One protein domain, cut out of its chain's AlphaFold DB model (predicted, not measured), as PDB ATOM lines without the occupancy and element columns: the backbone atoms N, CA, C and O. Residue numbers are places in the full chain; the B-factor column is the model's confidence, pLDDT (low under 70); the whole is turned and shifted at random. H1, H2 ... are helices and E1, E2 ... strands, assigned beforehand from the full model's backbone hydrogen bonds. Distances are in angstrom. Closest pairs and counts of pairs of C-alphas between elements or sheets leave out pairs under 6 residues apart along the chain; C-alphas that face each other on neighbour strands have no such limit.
ATOM      1  N   CYS A   3     100.328 115.916  96.853       72.50
ATOM      2  CA  CYS A   3     101.618 116.340  96.313       72.50
ATOM      3  C   CYS A   3     102.057 117.640  96.998       72.50
ATOM      4  O   CYS A   3     101.397 118.665  96.850       72.50
ATOM      5  N   VAL A   4     103.164 117.594  97.738       73.31
ATOM      6  CA  VAL A   4     103.707 118.743  98.480       73.31
ATOM      7  C   VAL A   4     104.785 119.437  97.653       73.31
ATOM      8  O   VAL A   4     105.751 118.789  97.228       73.31
ATOM      9  N   THR A   5     104.618 120.740  97.446       66.50
ATOM     10  CA  THR A   5     105.449 121.605  96.601       66.50
ATOM     11  C   THR A   5     106.047 122.748  97.425       66.50
ATOM     12  O   THR A   5     105.559 123.082  98.504       66.50
ATOM     13  N   GLY A   6     107.137 123.338  96.939       55.22
ATOM     14  CA  GLY A   6     107.718 124.556  97.499       55.22
ATOM     15  C   GLY A   6     108.001 125.545  96.387       55.22
ATOM     16  O   GLY A   6     108.789 125.234  95.504       55.22
ATOM     17  N   GLU A   7     107.367 126.713  96.424       56.28
ATOM     18  CA  GLU A   7     107.603 127.774  95.442       56.28
ATOM     19  C   GLU A   7     108.061 129.065  96.130       56.28
ATOM     20  O   GLU A   7     107.637 129.395  97.243       56.28
ATOM     21  N   GLY A   8     108.930 129.800  95.430       45.94
ATOM     22  CA  GLY A   8     109.174 131.214  95.680       45.94
ATOM     23  C   GLY A   8     108.120 132.030  94.947       45.94
ATOM     24  O   GLY A   8     107.972 131.907  93.735       45.94
ATOM     25  N   LEU A   9     107.370 132.846  95.686       37.44
ATOM     26  CA  LEU A   9     106.331 133.710  95.129       37.44
ATOM     27  C   LEU A   9     106.946 134.721  94.149       37.44
ATOM     28  O   LEU A   9     107.557 135.698  94.576       37.44
ATOM     29  N   ASN A  10     106.723 134.540  92.848       35.31
ATOM     30  CA  ASN A  10     106.789 135.646  91.896       35.31
ATOM     31  C   ASN A  10     105.382 136.228  91.744       35.31
ATOM     32  O   ASN A  10     104.456 135.574  91.265       35.31
ATOM     33  N   ALA A  11     105.222 137.465  92.209       32.50
ATOM     34  CA  ALA A  11     103.975 138.213  92.188       32.50
ATOM     35  C   ALA A  11     103.570 138.589  90.751       32.50
ATOM     36  O   ALA A  11     103.839 139.700  90.301       32.50
ATOM     37  N   SER A  12     102.934 137.674  90.018       35.03
ATOM     38  CA  SER A  12     102.319 137.998  88.720       35.03
ATOM     39  C   SER A  12     101.251 137.008  88.233       35.03
ATOM     40  O   SER A  12     100.982 136.963  87.037       35.03
ATOM     41  N   ASP A  13     100.595 136.252  89.117       42.94
ATOM     42  CA  ASP A  13      99.533 135.328  88.694       42.94
ATOM     43  C   ASP A  13      98.145 135.941  88.907       42.94
ATOM     44  O   ASP A  13      97.522 135.843  89.965       42.94
ATOM     45  N   GLY A  14      97.683 136.619  87.852       35.66
ATOM     46  CA  GLY A  14      96.309 137.073  87.693       35.66
ATOM     47  C   GLY A  14      95.326 135.901  87.645       35.66
ATOM     48  O   GLY A  14      95.591 134.845  87.072       35.66
ATOM     49  N   VAL A  15      94.172 136.108  88.272       45.66
ATOM     50  CA  VAL A  15      93.069 135.153  88.370       45.66
ATOM     51  C   VAL A  15      92.454 134.924  86.989       45.66
ATOM     52  O   VAL A  15      91.598 135.697  86.580       45.66
ATOM     53  N   GLU A  16      92.825 133.849  86.291       39.53
ATOM     54  CA  GLU A  16      91.929 133.226  85.309       39.53
ATOM     55  C   GLU A  16      92.337 131.788  84.937       39.53
ATOM     56  O   GLU A  16      93.458 131.522  84.512       39.53
ATOM     57  N   ARG A  17      91.356 130.871  85.039       39.50
ATOM     58  CA  ARG A  17      91.381 129.429  84.697       39.50
ATOM     59  C   ARG A  17      92.009 128.508  85.769       39.50
ATOM     60  O   ARG A  17      93.089 127.959  85.594       39.50
ATOM     61  N   LEU A  18      91.266 128.258  86.856       44.34
ATOM     62  CA  LEU A  18      91.646 127.416  88.013       44.34
ATOM     63  C   LEU A  18      91.706 125.897  87.707       44.34
ATOM     64  O   LEU A  18      91.044 125.080  88.341       44.34
ATOM     65  N   ARG A  19      92.510 125.486  86.725       48.91
ATOM     66  CA  ARG A  19      93.253 124.221  86.813       48.91
ATOM     67  C   ARG A  19      94.717 124.580  86.664       48.91
ATOM     68  O   ARG A  19      95.229 124.661  85.549       48.91
ATOM     69  N   ARG A  20      95.350 124.855  87.800       56.84
ATOM     70  CA  ARG A  20      96.792 125.042  87.876       56.84
ATOM     71  C   ARG A  20      97.430 123.655  87.702       56.84
ATOM     72  O   ARG A  20      96.967 122.670  88.276       56.84
ATOM     73  N   TYR A  21      98.351 123.535  86.745       67.94
ATOM     74  CA  TYR A  21      98.940 122.252  86.336       67.94
ATOM     75  C   TYR A  21     100.272 122.014  87.054       67.94
ATOM     76  O   TYR A  21     101.280 121.704  86.413       67.94
ATOM     77  N   ASP A  22     100.287 122.153  88.375       75.88
ATOM     78  CA  ASP A  22     101.538 122.243  89.131       75.88
ATOM     79  C   ASP A  22     102.301 120.931  89.150       75.88
ATOM     80  O   ASP A  22     103.512 120.959  88.926       75.88
ATOM     81  N   VAL A  23     101.596 119.791  89.245       85.75
ATOM     82  CA  VAL A  23     102.200 118.444  89.271       85.75
ATOM     83  C   VAL A  23     103.074 118.187  88.037       85.75
ATOM     84  O   VAL A  23     104.068 117.465  88.093       85.75
ATOM     85  N   GLY A  24     102.737 118.784  86.892       87.94
ATOM     86  CA  GLY A  24     103.444 118.558  85.635       87.94
ATOM     87  C   GLY A  24     103.304 117.127  85.095       87.94
ATOM     88  O   GLY A  24     102.295 116.450  85.289       87.94
ATOM     89  N   ARG A  25     104.312 116.682  84.333       94.25
ATOM     90  CA  ARG A  25     104.341 115.339  83.735       94.25
ATOM     91  C   ARG A  25     104.852 114.319  84.744       94.25
ATOM     92  O   ARG A  25     106.011 114.418  85.162       94.25
ATOM     93  N   ILE A  26     104.020 113.334  85.068       95.88
ATOM     94  CA  ILE A  26     104.344 112.315  86.065       95.88
ATOM     95  C   ILE A  26     105.428 111.359  85.565       95.88
ATOM     96  O   ILE A  26     105.575 111.112  84.361       95.88
ATOM     97  N   LYS A  27     106.223 110.862  86.508       96.62
ATOM     98  CA  LYS A  27     107.203 109.798  86.301       96.62
ATOM     99  C   LYS A  27     106.562 108.425  86.451       96.62
ATOM    100  O   LYS A  27     105.497 108.291  87.043       96.62
ATOM    101  N   ALA A  28     107.268 107.407  85.981       96.56
ATOM    102  CA  ALA A  28     106.933 106.022  86.230       96.56
ATOM    103  C   ALA A  28     107.095 105.665  87.713       96.56
ATOM    104  O   ALA A  28     108.214 105.612  88.231       96.56
ATOM    105  N   CYS A  29     105.973 105.386  88.383       95.31
ATOM    106  CA  CYS A  29     105.954 104.969  89.791       95.31
ATOM    107  C   CYS A  29     106.720 103.656  89.996       95.31
ATOM    108  O   CYS A  29     107.531 103.529  90.914       95.31
ATOM    109  N   CYS A  30     106.593 102.743  89.027       95.31
ATOM    110  CA  CYS A  30     107.239 101.436  89.061       95.31
ATOM    111  C   CYS A  30     108.769 101.493  89.210       95.31
ATOM    112  O   CYS A  30     109.365 100.525  89.681       95.31
ATOM    113  N   VAL A  31     109.410 102.600  88.802       93.50
ATOM    114  CA  VAL A  31     110.866 102.768  88.905       93.50
ATOM    115  C   VAL A  31     111.268 102.981  90.356       93.50
ATOM    116  O   VAL A  31     112.219 102.361  90.819       93.50
ATOM    117  N   ALA A  32     110.542 103.841  91.073       90.56
ATOM    118  CA  ALA A  32     110.818 104.122  92.478       90.56
ATOM    119  C   ALA A  32     110.520 102.910  93.366       90.56
ATOM    120  O   ALA A  32     111.213 102.670  94.348       90.56
ATOM    121  N   GLU A  33     109.517 102.127  92.982       91.62
ATOM    122  CA  GLU A  33     109.065 100.951  93.723       91.62
ATOM    123  C   GLU A  33     109.729  99.646  93.259       91.62
ATOM    124  O   GLU A  33     109.367  98.573  93.733       91.62
ATOM    125  N   LEU A  34     110.679  99.724  92.317       93.50
ATOM    126  CA  LEU A  34     111.422  98.582  91.765       93.50
ATOM    127  C   LEU A  34     110.528  97.448  91.225       93.50
ATOM    128  O   LEU A  34     110.891  96.275  91.283       93.50
ATOM    129  N   ARG A  35     109.366  97.800  90.665       95.25
ATOM    130  CA  ARG A  35     108.356  96.849  90.165       95.25
ATOM    131  C   ARG A  35     108.118  96.915  88.654       95.25
ATOM    132  O   ARG A  35     107.191  96.279  88.164       95.25
ATOM    133  N   CYS A  36     108.901  97.700  87.908       95.56
ATOM    134  CA  CYS A  36     108.714  97.798  86.459       95.56
ATOM    135  C   CYS A  36     108.937  96.446  85.771       95.56
ATOM    136  O   CYS A  36     109.929  95.756  86.009       95.56
ATOM    137  N   THR A  37     108.060  96.120  84.830       95.94
ATOM    138  CA  THR A  37     108.240  94.987  83.920       95.94
ATOM    139  C   THR A  37     109.413  95.226  82.955       95.94
ATOM    140  O   THR A  37     109.769  96.376  82.674       95.94
ATOM    141  N   PRO A  38     109.990  94.171  82.345       96.69
ATOM    142  CA  PRO A  38     111.027  94.331  81.321       96.69
ATOM    143  C   PRO A  38     110.599  95.220  80.140       96.69
ATOM    144  O   PRO A  38     111.416  95.947  79.574       96.69
ATOM    145  N   VAL A  39     109.308  95.198  79.787       95.38
ATOM    146  CA  VAL A  39     108.736  96.041  78.727       95.38
ATOM    147  C   VAL A  39     108.732  97.512  79.137       95.38
ATOM    148  O   VAL A  39     109.157  98.361  78.354       95.38
ATOM    149  N   GLU A  40     108.301  97.822  80.360       95.50
ATOM    150  CA  GLU A  40     108.335  99.191  80.887       95.50
ATOM    151  C   GLU A  40     109.770  99.707  80.979       95.50
ATOM    152  O   GLU A  40     110.059 100.799  80.495       95.50
ATOM    153  N   LEU A  41     110.696  98.894  81.498       96.12
ATOM    154  CA  LEU A  41     112.112  99.255  81.551       96.12
ATOM    155  C   LEU A  41     112.658  99.579  80.160       96.12
ATOM    156  O   LEU A  41     113.317 100.603  79.992       96.12
ATOM    157  N   GLN A  42     112.338  98.769  79.146       95.75
ATOM    158  CA  GLN A  42     112.749  99.027  77.765       95.75
ATOM    159  C   GLN A  42     112.167 100.343  77.217       95.75
ATOM    160  O   GLN A  42     112.870 101.072  76.513       95.75
ATOM    161  N   GLN A  43     110.919 100.675  77.556       94.44
ATOM    162  CA  GLN A  43     110.271 101.935  77.170       94.44
ATOM    163  C   GLN A  43     110.873 103.159  77.878       94.44
ATOM    164  O   GLN A  43     110.856 104.252  77.312       94.44
ATOM    165  N   LEU A  44     111.430 102.973  79.076       95.31
ATOM    166  CA  LEU A  44     112.048 104.019  79.897       95.31
ATOM    167  C   LEU A  44     113.546 104.223  79.619       95.31
ATOM    168  O   LEU A  44     114.150 105.144  80.165       95.31
ATOM    169  N   ARG A  45     114.169 103.419  78.741       95.00
ATOM    170  CA  ARG A  45     115.609 103.548  78.411       95.00
ATOM    171  C   ARG A  45     115.979 104.890  77.788       95.00
ATOM    172  O   ARG A  45     117.141 105.281  77.836       95.00
ATOM    173  N   ARG A  46     115.023 105.569  77.151       94.81
ATOM    174  CA  ARG A  46     115.222 106.893  76.554       94.81
ATOM    175  C   ARG A  46     114.473 107.933  77.368       94.81
ATOM    176  O   ARG A  46     113.348 107.697  77.797       94.81
ATOM    177  N   PHE A  47     115.078 109.107  77.514       94.94
ATOM    178  CA  PHE A  47     114.421 110.242  78.144       94.94
ATOM    179  C   PHE A  47     113.265 110.743  77.264       94.94
ATOM    180  O   PHE A  47     113.473 111.475  76.297       94.94
ATOM    181  N   ASP A  48     112.044 110.331  77.604       96.19
ATOM    182  CA  ASP A  48     110.804 110.725  76.928       96.19
ATOM    183  C   ASP A  48     109.709 111.065  77.961       96.19
ATOM    184  O   ASP A  48     108.783 110.279  78.183       96.19
ATOM    185  N   PRO A  49     109.769 112.250  78.603       95.56
ATOM    186  CA  PRO A  49     108.801 112.634  79.632       95.56
ATOM    187  C   PRO A  49     107.352 112.688  79.131       95.56
ATOM    188  O   PRO A  49     106.415 112.538  79.912       95.56
ATOM    189  N   ARG A  50     107.143 112.952  77.832       95.94
ATOM    190  CA  ARG A  50     105.801 113.022  77.236       95.94
ATOM    191  C   ARG A  50     105.215 111.629  77.052       95.94
ATOM    192  O   ARG A  50     104.058 111.415  77.419       95.94
ATOM    193  N   GLY A  51     105.981 110.705  76.480       96.88
ATOM    194  CA  GLY A  51     105.541 109.329  76.303       96.88
ATOM    195  C   GLY A  51     105.423 108.590  77.628       96.88
ATOM    196  O   GLY A  51     104.450 107.867  77.811       96.88
ATOM    197  N   GLU A  52     106.344 108.805  78.568       97.25
ATOM    198  CA  GLU A  52     106.245 108.265  79.929       97.25
ATOM    199  C   GLU A  52     104.954 108.716  80.606       97.25
ATOM    200  O   GLU A  52     104.130 107.870  80.934       97.25
ATOM    201  N   ASN A  53     104.686 110.025  80.669       96.62
ATOM    202  CA  ASN A  53     103.430 110.536  81.219       96.62
ATOM    203  C   ASN A  53     102.204 109.929  80.524       96.62
ATOM    204  O   ASN A  53     101.237 109.565  81.174       96.62
ATOM    205  N   ARG A  54     102.220 109.797  79.191       96.94
ATOM    206  CA  ARG A  54     101.099 109.193  78.452       96.94
ATOM    207  C   ARG A  54     100.861 107.729  78.837       96.94
ATOM    208  O   ARG A  54      99.710 107.304  78.827       96.94
ATOM    209  N   ARG A  55     101.922 106.960  79.097       96.44
ATOM    210  CA  ARG A  55     101.828 105.557  79.531       96.44
ATOM    211  C   ARG A  55     101.326 105.479  80.964       96.44
ATOM    212  O   ARG A  55     100.383 104.740  81.213       96.44
ATOM    213  N   GLU A  56     101.889 106.295  81.852       97.00
ATOM    214  CA  GLU A  56     101.466 106.352  83.247       97.00
ATOM    215  C   GLU A  56      99.999 106.747  83.352       97.00
ATOM    216  O   GLU A  56      99.241 105.996  83.934       97.00
ATOM    217  N   MET A  57      99.535 107.801  82.672       96.31
ATOM    218  CA  MET A  57      98.128 108.239  82.708       96.31
ATOM    219  C   MET A  57      97.097 107.196  82.221       96.31
ATOM    220  O   MET A  57      95.900 107.442  82.340       96.31
ATOM    221  N   ARG A  58      97.520 106.052  81.660       96.12
ATOM    222  CA  ARG A  58      96.635 104.911  81.334       96.12
ATOM    223  C   ARG A  58      96.462 103.927  82.493       96.12
ATOM    224  O   ARG A  58      95.602 103.057  82.409       96.12
ATOM    225  N   LYS A  59      97.293 104.034  83.526       95.44
ATOM    226  CA  LYS A  59      97.242 103.230  84.744       95.44
ATOM    227  C   LYS A  59      96.259 103.849  85.735       95.44
ATOM    228  O   LYS A  59      96.013 105.061  85.728       95.44
ATOM    229  N   VAL A  60      95.712 103.005  86.598       93.25
ATOM    230  CA  VAL A  60      94.890 103.435  87.731       93.25
ATOM    231  C   VAL A  60      95.791 103.824  88.901       93.25
ATOM    232  O   VAL A  60      96.905 103.327  89.014       93.25
ATOM    233  N   VAL A  61      95.333 104.723  89.768       90.69
ATOM    234  CA  VAL A  61      95.971 104.917  91.081       90.69
ATOM    235  C   VAL A  61      95.637 103.682  91.934       90.69
ATOM    236  O   VAL A  61      94.471 103.275  91.913       90.69
ATOM    237  N   PRO A  62      96.601 103.054  92.642       91.44
ATOM    238  CA  PRO A  62      97.960 103.531  92.950       91.44
ATOM    239  C   PRO A  62      99.094 102.976  92.056       91.44
ATOM    240  O   PRO A  62     100.265 103.139  92.382       91.44
ATOM    241  N   ASP A  63      98.809 102.358  90.904       93.44
ATOM    242  CA  ASP A  63      99.851 101.836  89.988       93.44
ATOM    243  C   ASP A  63     100.656 102.939  89.266       93.44
ATOM    244  O   ASP A  63     101.616 102.666  88.534       93.44
ATOM    245  N   ARG A  64     100.260 104.199  89.462       95.31
ATOM    246  CA  ARG A  64     100.957 105.412  89.033       95.31
ATOM    247  C   ARG A  64     100.929 106.461  90.139       95.31
ATOM    248  O   ARG A  64     100.043 106.462  90.987       95.31
ATOM    249  N   TYR A  65     101.816 107.441  90.018       95.50
ATOM    250  CA  TYR A  65     101.732 108.676  90.791       95.50
ATOM    251  C   TYR A  65     100.469 109.495  90.454       95.50
ATOM    252  O   TYR A  65      99.889 109.331  89.365       95.50
ATOM    253  N   PRO A  66     100.038 110.411  91.346       91.44
ATOM    254  CA  PRO A  66      98.861 111.209  91.081       91.44
ATOM    255  C   PRO A  66      99.198 112.302  90.077       91.44
ATOM    256  O   PRO A  66     100.339 112.736  89.933       91.44
ATOM    257  N   SER A  67      98.169 112.777  89.404       91.62
ATOM    258  CA  SER A  67      98.211 113.853  88.429       91.62
ATOM    259  C   SER A  67      97.368 115.028  88.919       91.62
ATOM    260  O   SER A  67      96.616 114.904  89.878       91.62
ATOM    261  N   ASN A  68      97.379 116.144  88.190       88.06
ATOM    262  CA  ASN A  68      96.472 117.268  88.469       88.06
ATOM    263  C   ASN A  68      94.971 116.900  88.411       88.06
ATOM    264  O   ASN A  68      94.132 117.719  88.769       88.06
ATOM    265  N   ALA A  69      94.602 115.722  87.892       89.31
ATOM    266  CA  ALA A  69      93.209 115.279  87.831       89.31
ATOM    267  C   ALA A  69      92.727 114.589  89.119       89.31
ATOM    268  O   ALA A  69      91.521 114.461  89.308       89.31
ATOM    269  N   ASP A  70      93.647 114.117  89.961       90.81
ATOM    270  CA  ASP A  70      93.364 113.227  91.092       90.81
ATOM    271  C   ASP A  70      94.323 113.426  92.280       90.81
ATOM    272  O   ASP A  70      94.473 112.549  93.136       90.81
ATOM    273  N   SER A  71      94.963 114.595  92.346       91.62
ATOM    274  CA  SER A  71      95.810 115.024  93.455       91.62
ATOM    275  C   SER A  71      95.221 116.221  94.194       91.62
ATOM    276  O   SER A  71      94.436 117.000  93.653       91.62
ATOM    277  N   ILE A  72      95.682 116.395  95.429       91.31
ATOM    278  CA  ILE A  72      95.660 117.679  96.127       91.31
ATOM    279  C   ILE A  72      97.088 118.216  96.115       91.31
ATOM    280  O   ILE A  72      98.004 117.528  96.570       91.31
ATOM    281  N   GLY A  73      97.283 119.414  95.570       90.75
ATOM    282  CA  GLY A  73      98.540 120.149  95.680       90.75
ATOM    283  C   GLY A  73      98.575 120.936  96.987       90.75
ATOM    284  O   GLY A  73      97.631 121.666  97.278       90.75
ATOM    285  N   VAL A  74      99.639 120.779  97.772       91.06
ATOM    286  CA  VAL A  74      99.921 121.627  98.936       91.06
ATOM    287  C   VAL A  74     101.150 122.450  98.611       91.06
ATOM    288  O   VAL A  74     102.256 121.912  98.568       91.06
ATOM    289  N   GLU A  75     100.938 123.741  98.384       86.31
ATOM    290  CA  GLU A  75     102.007 124.700  98.134       86.31
ATOM    291  C   GLU A  75     102.279 125.496  99.407       86.31
ATOM    292  O   GLU A  75     101.357 126.000 100.051       86.31
ATOM    293  N   TRP A  76     103.550 125.618  99.774       83.75
ATOM    294  CA  TRP A  76     103.979 126.471 100.879       83.75
ATOM    295  C   TRP A  76     105.059 127.463 100.434       83.75
ATOM    296  O   TRP A  76     105.723 127.284  99.410       83.75
ATOM    297  N   VAL A  77     105.210 128.545 101.193       86.12
ATOM    298  CA  VAL A  77     106.098 129.654 100.825       86.12
ATOM    299  C   VAL A  77     107.535 129.323 101.216       86.12
ATOM    300  O   VAL A  77     107.830 129.171 102.403       86.12
ATOM    301  N   GLY A  78     108.430 129.272 100.229       83.69
ATOM    302  CA  GLY A  78     109.863 129.069 100.434       83.69
ATOM    303  C   GLY A  78     110.711 129.958  99.528       83.69
ATOM    304  O   GLY A  78     110.266 130.400  98.479       83.69
ATOM    305  N   GLU A  79     111.951 130.227  99.924       88.38
ATOM    306  CA  GLU A  79     112.898 130.977  99.094       88.38
ATOM    307  C   GLU A  79     113.805 130.015  98.321       88.38
ATOM    308  O   GLU A  79     114.249 129.002  98.865       88.38
ATOM    309  N   ALA A  80     114.088 130.330  97.058       90.94
ATOM    310  CA  ALA A  80     114.989 129.562  96.208       90.94
ATOM    311  C   ALA A  80     116.233 130.398  95.883       90.94
ATOM    312  O   ALA A  80     116.129 131.476  95.303       90.94
ATOM    313  N   LEU A  81     117.417 129.905  96.256       92.31
ATOM    314  CA  LEU A  81     118.688 130.601  96.062       92.31
ATOM    315  C   LEU A  81     119.563 129.927  94.991       92.31
ATOM    316  O   LEU A  81     119.550 128.705  94.875       92.31
ATOM    317  N   PRO A  82     120.391 130.684  94.257       93.81
ATOM    318  CA  PRO A  82     120.525 132.133  94.345       93.81
ATOM    319  C   PRO A  82     119.402 132.854  93.575       93.81
ATOM    320  O   PRO A  82     118.908 132.362  92.560       93.81
ATOM    321  N   LEU A  83     119.018 134.045  94.045       89.81
ATOM    322  CA  LEU A  83     117.895 134.819  93.487       89.81
ATOM    323  C   LEU A  83     118.118 135.272  92.034       89.81
ATOM    324  O   LEU A  83     117.166 135.566  91.320       89.81
ATOM    325  N   ASN A  84     119.375 135.339  91.588       92.44
ATOM    326  CA  ASN A  84     119.761 135.761  90.242       92.44
ATOM    327  C   ASN A  84     119.973 134.594  89.260       92.44
ATOM    328  O   ASN A  84     120.473 134.823  88.160       92.44
ATOM    329  N   GLU A  85     119.633 133.360  89.636       93.06
ATOM    330  CA  GLU A  85     119.688 132.213  88.728       93.06
ATOM    331  C   GLU A  85     118.372 132.099  87.933       93.06
ATOM    332  O   GLU A  85     117.331 131.811  88.527       93.06
ATOM    333  N   PRO A  86     118.392 132.303  86.601       88.06
ATOM    334  CA  PRO A  86     117.189 132.220  85.774       88.06
ATOM    335  C   PRO A  86     116.715 130.783  85.531       88.06
ATOM    336  O   PRO A  86     115.571 130.586  85.123       88.06
ATOM    337  N   ASN A  87     117.573 129.774  85.722       88.81
ATOM    338  CA  ASN A  87     117.174 128.379  85.609       88.81
ATOM    339  C   ASN A  87     116.670 127.850  86.965       88.81
ATOM    340  O   ASN A  87     117.491 127.562  87.841       88.81
ATOM    341  N   PRO A  88     115.357 127.605  87.132       84.12
ATOM    342  CA  PRO A  88     114.809 127.137  88.401       84.12
ATOM    343  C   PRO A  88     115.379 125.782  88.834       84.12
ATOM    344  O   PRO A  88     115.436 125.517  90.026       84.12
ATOM    345  N   ASP A  89     115.871 124.939  87.917       87.12
ATOM    346  CA  ASP A  89     116.504 123.653  88.262       87.12
ATOM    347  C   ASP A  89     117.892 123.810  88.904       87.12
ATOM    348  O   ASP A  89     118.425 122.856  89.475       87.12
ATOM    349  N   ARG A  90     118.501 124.996  88.786       90.31
ATOM    350  CA  ARG A  90     119.798 125.336  89.393       90.31
ATOM    351  C   ARG A  90     119.661 126.098  90.705       90.31
ATOM    352  O   ARG A  90     120.657 126.291  91.397       90.31
ATOM    353  N   GLN A  91     118.444 126.496  91.058       92.50
ATOM    354  CA  GLN A  91     118.157 127.061  92.364       92.50
ATOM    355  C   GLN A  91     118.083 125.959  93.430       92.50
ATOM    356  O   GLN A  91     117.894 124.776  93.141       92.50
ATOM    357  N   THR A  92     118.233 126.350  94.684       92.50
ATOM    358  CA  THR A  92     118.110 125.504  95.865       92.50
ATOM    359  C   THR A  92     117.061 126.111  96.777       92.50
ATOM    360  O   THR A  92     117.240 127.226  97.265       92.50
ATOM    361  N   TYR A  93     115.983 125.374  97.013       90.19
ATOM    362  CA  TYR A  93     114.946 125.765  97.954       90.19
ATOM    363  C   TYR A  93     115.459 125.644  99.384       90.19
ATOM    364  O   TYR A  93     115.983 124.602  99.794       90.19
ATOM    365  N   LEU A  94     115.305 126.725 100.142       89.12
ATOM    366  CA  LEU A  94     115.600 126.743 101.562       89.12
ATOM    367  C   LEU A  94     114.632 125.833 102.318       89.12
ATOM    368  O   LEU A  94     113.492 125.595 101.912       89.12
ATOM    369  N   ALA A  95     115.114 125.305 103.439       85.19
ATOM    370  CA  ALA A  95     114.284 124.513 104.327       85.19
ATOM    371  C   ALA A  95     113.160 125.381 104.909       85.19
ATOM    372  O   ALA A  95     113.412 126.495 105.367       85.19
ATOM    373  N   ALA A  96     111.941 124.843 104.931       83.81
ATOM    374  CA  ALA A  96     110.832 125.479 105.621       83.81
ATOM    375  C   ALA A  96     111.127 125.560 107.135       83.81
ATOM    376  O   ALA A  96     111.641 124.583 107.695       83.81
ATOM    377  N   PRO A  97     110.804 126.682 107.805       88.44
ATOM    378  CA  PRO A  97     110.900 126.790 109.258       88.44
ATOM    379  C   PRO A  97     110.041 125.740 109.975       88.44
ATOM    380  O   PRO A  97     109.023 125.292 109.442       88.44
ATOM    381  N   ASP A  98     110.391 125.414 111.220       92.06
ATOM    382  CA  ASP A  98     109.689 124.388 112.007       92.06
ATOM    383  C   ASP A  98     108.180 124.655 112.125       92.06
ATOM    384  O   ASP A  98     107.385 123.744 111.923       92.06
ATOM    385  N   ALA A  99     107.766 125.914 112.295       93.38
ATOM    386  CA  ALA A  99     106.349 126.285 112.366       93.38
ATOM    387  C   ALA A  99     105.552 125.958 111.082       93.38
ATOM    388  O   ALA A  99     104.370 125.606 111.148       93.38
ATOM    389  N   GLN A 100     106.183 126.044 109.903       92.75
ATOM    390  CA  GLN A 100     105.549 125.610 108.655       92.75
ATOM    391  C   GLN A 100     105.451 124.081 108.591       92.75
ATOM    392  O   GLN A 100     104.434 123.561 108.139       92.75
ATOM    393  N   ASN A 101     106.460 123.354 109.084       93.62
ATOM    394  CA  ASN A 101     106.394 121.893 109.202       93.62
ATOM    395  C   ASN A 101     105.326 121.439 110.205       93.62
ATOM    396  O   ASN A 101     104.633 120.463 109.942       93.62
ATOM    397  N   ASP A 102     105.141 122.144 111.321       95.56
ATOM    398  CA  ASP A 102     104.075 121.849 112.285       95.56
ATOM    399  C   ASP A 102     102.695 122.012 111.637       95.56
ATOM    400  O   ASP A 102     101.843 121.128 111.743       95.56
ATOM    401  N   SER A 103     102.520 123.095 110.875       95.38
ATOM    402  CA  SER A 103     101.300 123.345 110.101       95.38
ATOM    403  C   SER A 103     101.079 122.283 109.019       95.38
ATOM    404  O   SER A 103      99.955 121.823 108.826       95.38
ATOM    405  N   LEU A 104     102.148 121.857 108.333       95.25
ATOM    406  CA  LEU A 104     102.079 120.818 107.310       95.25
ATOM    407  C   LEU A 104     101.707 119.457 107.910       95.25
ATOM    408  O   LEU A 104     100.827 118.797 107.365       95.25
ATOM    409  N   ARG A 105     102.321 119.050 109.031       96.25
ATOM    410  CA  ARG A 105     101.974 117.801 109.737       96.25
ATOM    411  C   ARG A 105     100.491 117.766 110.078       96.25
ATOM    412  O   ARG A 105      99.818 116.786 109.769       96.25
ATOM    413  N   TRP A 106      99.978 118.853 110.657       97.06
ATOM    414  CA  TRP A 106      98.558 118.965 110.969       97.06
ATOM    415  C   TRP A 106      97.689 118.854 109.707       97.06
ATOM    416  O   TRP A 106      96.786 118.025 109.657       97.06
ATOM    417  N   LEU A 107      98.001 119.614 108.653       97.00
ATOM    418  CA  LEU A 107      97.218 119.606 107.416       97.00
ATOM    419  C   LEU A 107      97.187 118.224 106.748       97.00
ATOM    420  O   LEU A 107      96.127 117.756 106.339       97.00
ATOM    421  N   ILE A 108      98.341 117.566 106.625       96.75
ATOM    422  CA  ILE A 108      98.431 116.239 106.008       96.75
ATOM    423  C   ILE A 108      97.683 115.201 106.853       96.75
ATOM    424  O   ILE A 108      96.990 114.355 106.283       96.75
ATOM    425  N   HIS A 109      97.767 115.286 108.184       97.56
ATOM    426  CA  HIS A 109      96.981 114.442 109.082       97.56
ATOM    427  C   HIS A 109      95.474 114.617 108.843       97.56
ATOM    428  O   HIS A 109      94.771 113.629 108.629       97.56
ATOM    429  N   GLU A 110      94.984 115.858 108.785       97.94
ATOM    430  CA  GLU A 110      93.565 116.141 108.541       97.94
ATOM    431  C   GLU A 110      93.094 115.663 107.161       97.94
ATOM    432  O   GLU A 110      92.009 115.089 107.041       97.94
ATOM    433  N   ILE A 111      93.909 115.831 106.113       96.56
ATOM    434  CA  ILE A 111      93.594 115.307 104.773       96.56
ATOM    435  C   ILE A 111      93.531 113.775 104.799       96.56
ATOM    436  O   ILE A 111      92.615 113.189 104.218       96.56
ATOM    437  N   SER A 112      94.482 113.131 105.478       96.69
ATOM    438  CA  SER A 112      94.554 111.674 105.597       96.69
ATOM    439  C   SER A 112      93.282 111.102 106.220       96.69
ATOM    440  O   SER A 112      92.645 110.238 105.614       96.69
ATOM    441  N   ILE A 113      92.841 111.649 107.358       97.31
ATOM    442  CA  ILE A 113      91.638 111.163 108.051       97.31
ATOM    443  C   ILE A 113      90.344 111.550 107.324       97.31
ATOM    444  O   ILE A 113      89.441 110.726 107.197       97.31
ATOM    445  N   THR A 114      90.246 112.780 106.811       97.69
ATOM    446  CA  THR A 114      88.989 113.314 106.260       97.69
ATOM    447  C   THR A 114      88.690 112.731 104.887       97.69
ATOM    448  O   THR A 114      87.535 112.490 104.542       97.69
ATOM    449  N   MET A 115      89.733 112.507 104.086       95.12
ATOM    450  CA  MET A 115      89.608 112.046 102.702       95.12
ATOM    451  C   MET A 115      90.070 110.601 102.514       95.12
ATOM    452  O   MET A 115      90.114 110.121 101.381       95.12
ATOM    453  N   ASN A 116      90.409 109.910 103.608       95.06
ATOM    454  CA  ASN A 116      90.912 108.538 103.607       95.06
ATOM    455  C   ASN A 116      92.108 108.355 102.648       95.06
ATOM    456  O   ASN A 116      92.190 107.382 101.895       95.06
ATOM    457  N   VAL A 117      93.018 109.334 102.634       93.62
ATOM    458  CA  VAL A 117      94.251 109.283 101.838       93.62
ATOM    459  C   VAL A 117      95.341 108.658 102.704       93.62
ATOM    460  O   VAL A 117      95.749 109.279 103.680       93.62
ATOM    461  N   PRO A 118      95.859 107.464 102.379       94.50
ATOM    462  CA  PRO A 118      96.866 106.838 103.224       94.50
ATOM    463  C   PRO A 118      98.179 107.631 103.171       94.50
ATOM    464  O   PRO A 118      98.526 108.226 102.155       94.50
ATOM    465  N   MET A 119      98.963 107.598 104.250       94.56
ATOM    466  CA  MET A 119     100.222 108.358 104.329       94.56
ATOM    467  C   MET A 119     101.266 107.925 103.285       94.56
ATOM    468  O   MET A 119     102.123 108.719 102.905       94.56
ATOM    469  N   ALA A 120     101.176 106.686 102.786       92.81
ATOM    470  CA  ALA A 120     101.988 106.196 101.666       92.81
ATOM    471  C   ALA A 120     101.671 106.905 100.335       92.81
ATOM    472  O   ALA A 120     102.470 106.865  99.408       92.81
ATOM    473  N   GLU A 121     100.522 107.580 100.267       94.06
ATOM    474  CA  GLU A 121     100.000 108.304  99.111       94.06
ATOM    475  C   GLU A 121     100.209 109.833  99.261       94.06
ATOM    476  O   GLU A 121      99.470 110.646  98.689       94.06
ATOM    477  N   VAL A 122     101.223 110.230 100.043       94.81
ATOM    478  CA  VAL A 122     101.700 111.609 100.218       94.81
ATOM    479  C   VAL A 122     103.123 111.706  99.675       94.81
ATOM    480  O   VAL A 122     104.040 111.043 100.161       94.81
ATOM    481  N   PHE A 123     103.324 112.548  98.664       93.69
ATOM    482  CA  PHE A 123     104.589 112.629  97.941       93.69
ATOM    483  C   PHE A 123     105.143 114.041  97.925       93.69
ATOM    484  O   PHE A 123     104.415 115.023  97.797       93.69
ATOM    485  N   ARG A 124     106.474 114.131  97.935       92.56
ATOM    486  CA  ARG A 124     107.164 115.346  97.501       92.56
ATOM    487  C   ARG A 124     107.006 115.496  95.994       92.56
ATOM    488  O   ARG A 124     107.068 114.506  95.257       92.56
ATOM    489  N   HIS A 125     106.911 116.730  95.528       90.62
ATOM    490  CA  HIS A 125     106.819 117.030  94.105       90.62
ATOM    491  C   HIS A 125     107.912 116.369  93.248       90.62
ATOM    492  O   HIS A 125     107.582 115.734  92.239       90.62
ATOM    493  N   PRO A 126     109.199 116.383  93.664       91.94
ATOM    494  CA  PRO A 126     110.266 115.770  92.884       91.94
ATOM    495  C   PRO A 126     110.229 114.245  92.899       91.94
ATOM    496  O   PRO A 126     110.999 113.637  92.165       91.94
ATOM    497  N   THR A 127     109.378 113.601  93.698       93.31
ATOM    498  CA  THR A 127     109.127 112.156  93.600       93.31
ATOM    499  C   THR A 127     108.212 111.875  92.409       93.31
ATOM    500  O   THR A 127     108.558 111.072  91.539       93.31
ATOM    501  N   VAL A 128     107.112 112.626  92.313       94.00
ATOM    502  CA  VAL A 128     106.047 112.453  91.313       94.00
ATOM    503  C   VAL A 128     106.465 112.923  89.924       94.00
ATOM    504  O   VAL A 128     106.181 112.254  88.931       94.00
ATOM    505  N   SER A 129     107.153 114.060  89.821       93.12
ATOM    506  CA  SER A 129     107.466 114.697  88.539       93.12
ATOM    507  C   SER A 129     108.870 115.305  88.511       93.12
ATOM    508  O   SER A 129     109.658 115.201  89.453       93.12
TER     509      SER A 129
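This is residues 3 to 129 of the 141 residues of the protein "N-acetylmuramoyl-L-alanine amidase" of Burkholderia anthina (UniProt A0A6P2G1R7). A small parallel sheet, E2 E1 E3, has the long helix H4 over one face and the short H5 on the other; H1, H2 and H3 form a loose separate group, and residues 10 to 18 stick out. The 127 printed residues include five named helices and three named strands, E1 H1 H2 H3 E2 H4 E3 H5, mixed in class, with under half of the residues in named elements. The whole is only just compact, close to loose, with a radius of gyration of the C-alphas of 16.4 A, and spans 43 by 39 by 31 A.

E1, residues 3 to 7, begins at C-alpha 3 (101.618, 116.340, 96.313) and measures 12.9 A. H1 is residues 29 to 32, H2 38 to 44 and H3 49 to 56. E2, residues 72 to 77, measures 16.6 A, and H4, residues 98 to 115, 25.3 A. E3 is residues 122 to 124; H5, residues 125 to 128, ends at C-alpha 128 (106.047, 112.453, 91.313).

In the sheet, E1 is parallel to E2, with N 3 and O 72 at 2.8 A, and to E3, with N 4 and O 123 at 2.9 A, within hydrogen-bond range. E1, H1 H2 H3, E2 is a strand-helix-strand unit, parallel neighbour strands with helices between; E2, H4, E3 is a split one, with E1 between its strands and a right-handed crossover. H4 is on the sheet over E1, at a height of 9.5 A; the closest C-alphas of E2 and H4, Trp 76 and Gln 100, are 8.0 A apart. H5 is on the opposite face, at a height of 6.1 A, over none of the strands; its His 125 and Thr 5 are the closest C-alphas of H5 and E1, 5.4 A. H2 and H3 are close but not clearly touching, Leu 44 and Glu 52 having the closest C-alphas at 7.2 A; H1 and H2 are near each other. In H2, H3 and H4 every O i to N i+4 pair is within hydrogen-bond range; H1 and H5 are too short for one.

The C-alphas of Ala 11 and Pro 38, the two farthest apart, are 45.8 A apart. The printed part has no cut. The links E1 to H1, H3 to E2 and E2 to H4 are long. Residues 5 to 21 have pLDDT under 70; the mean of the printed part is 86.4.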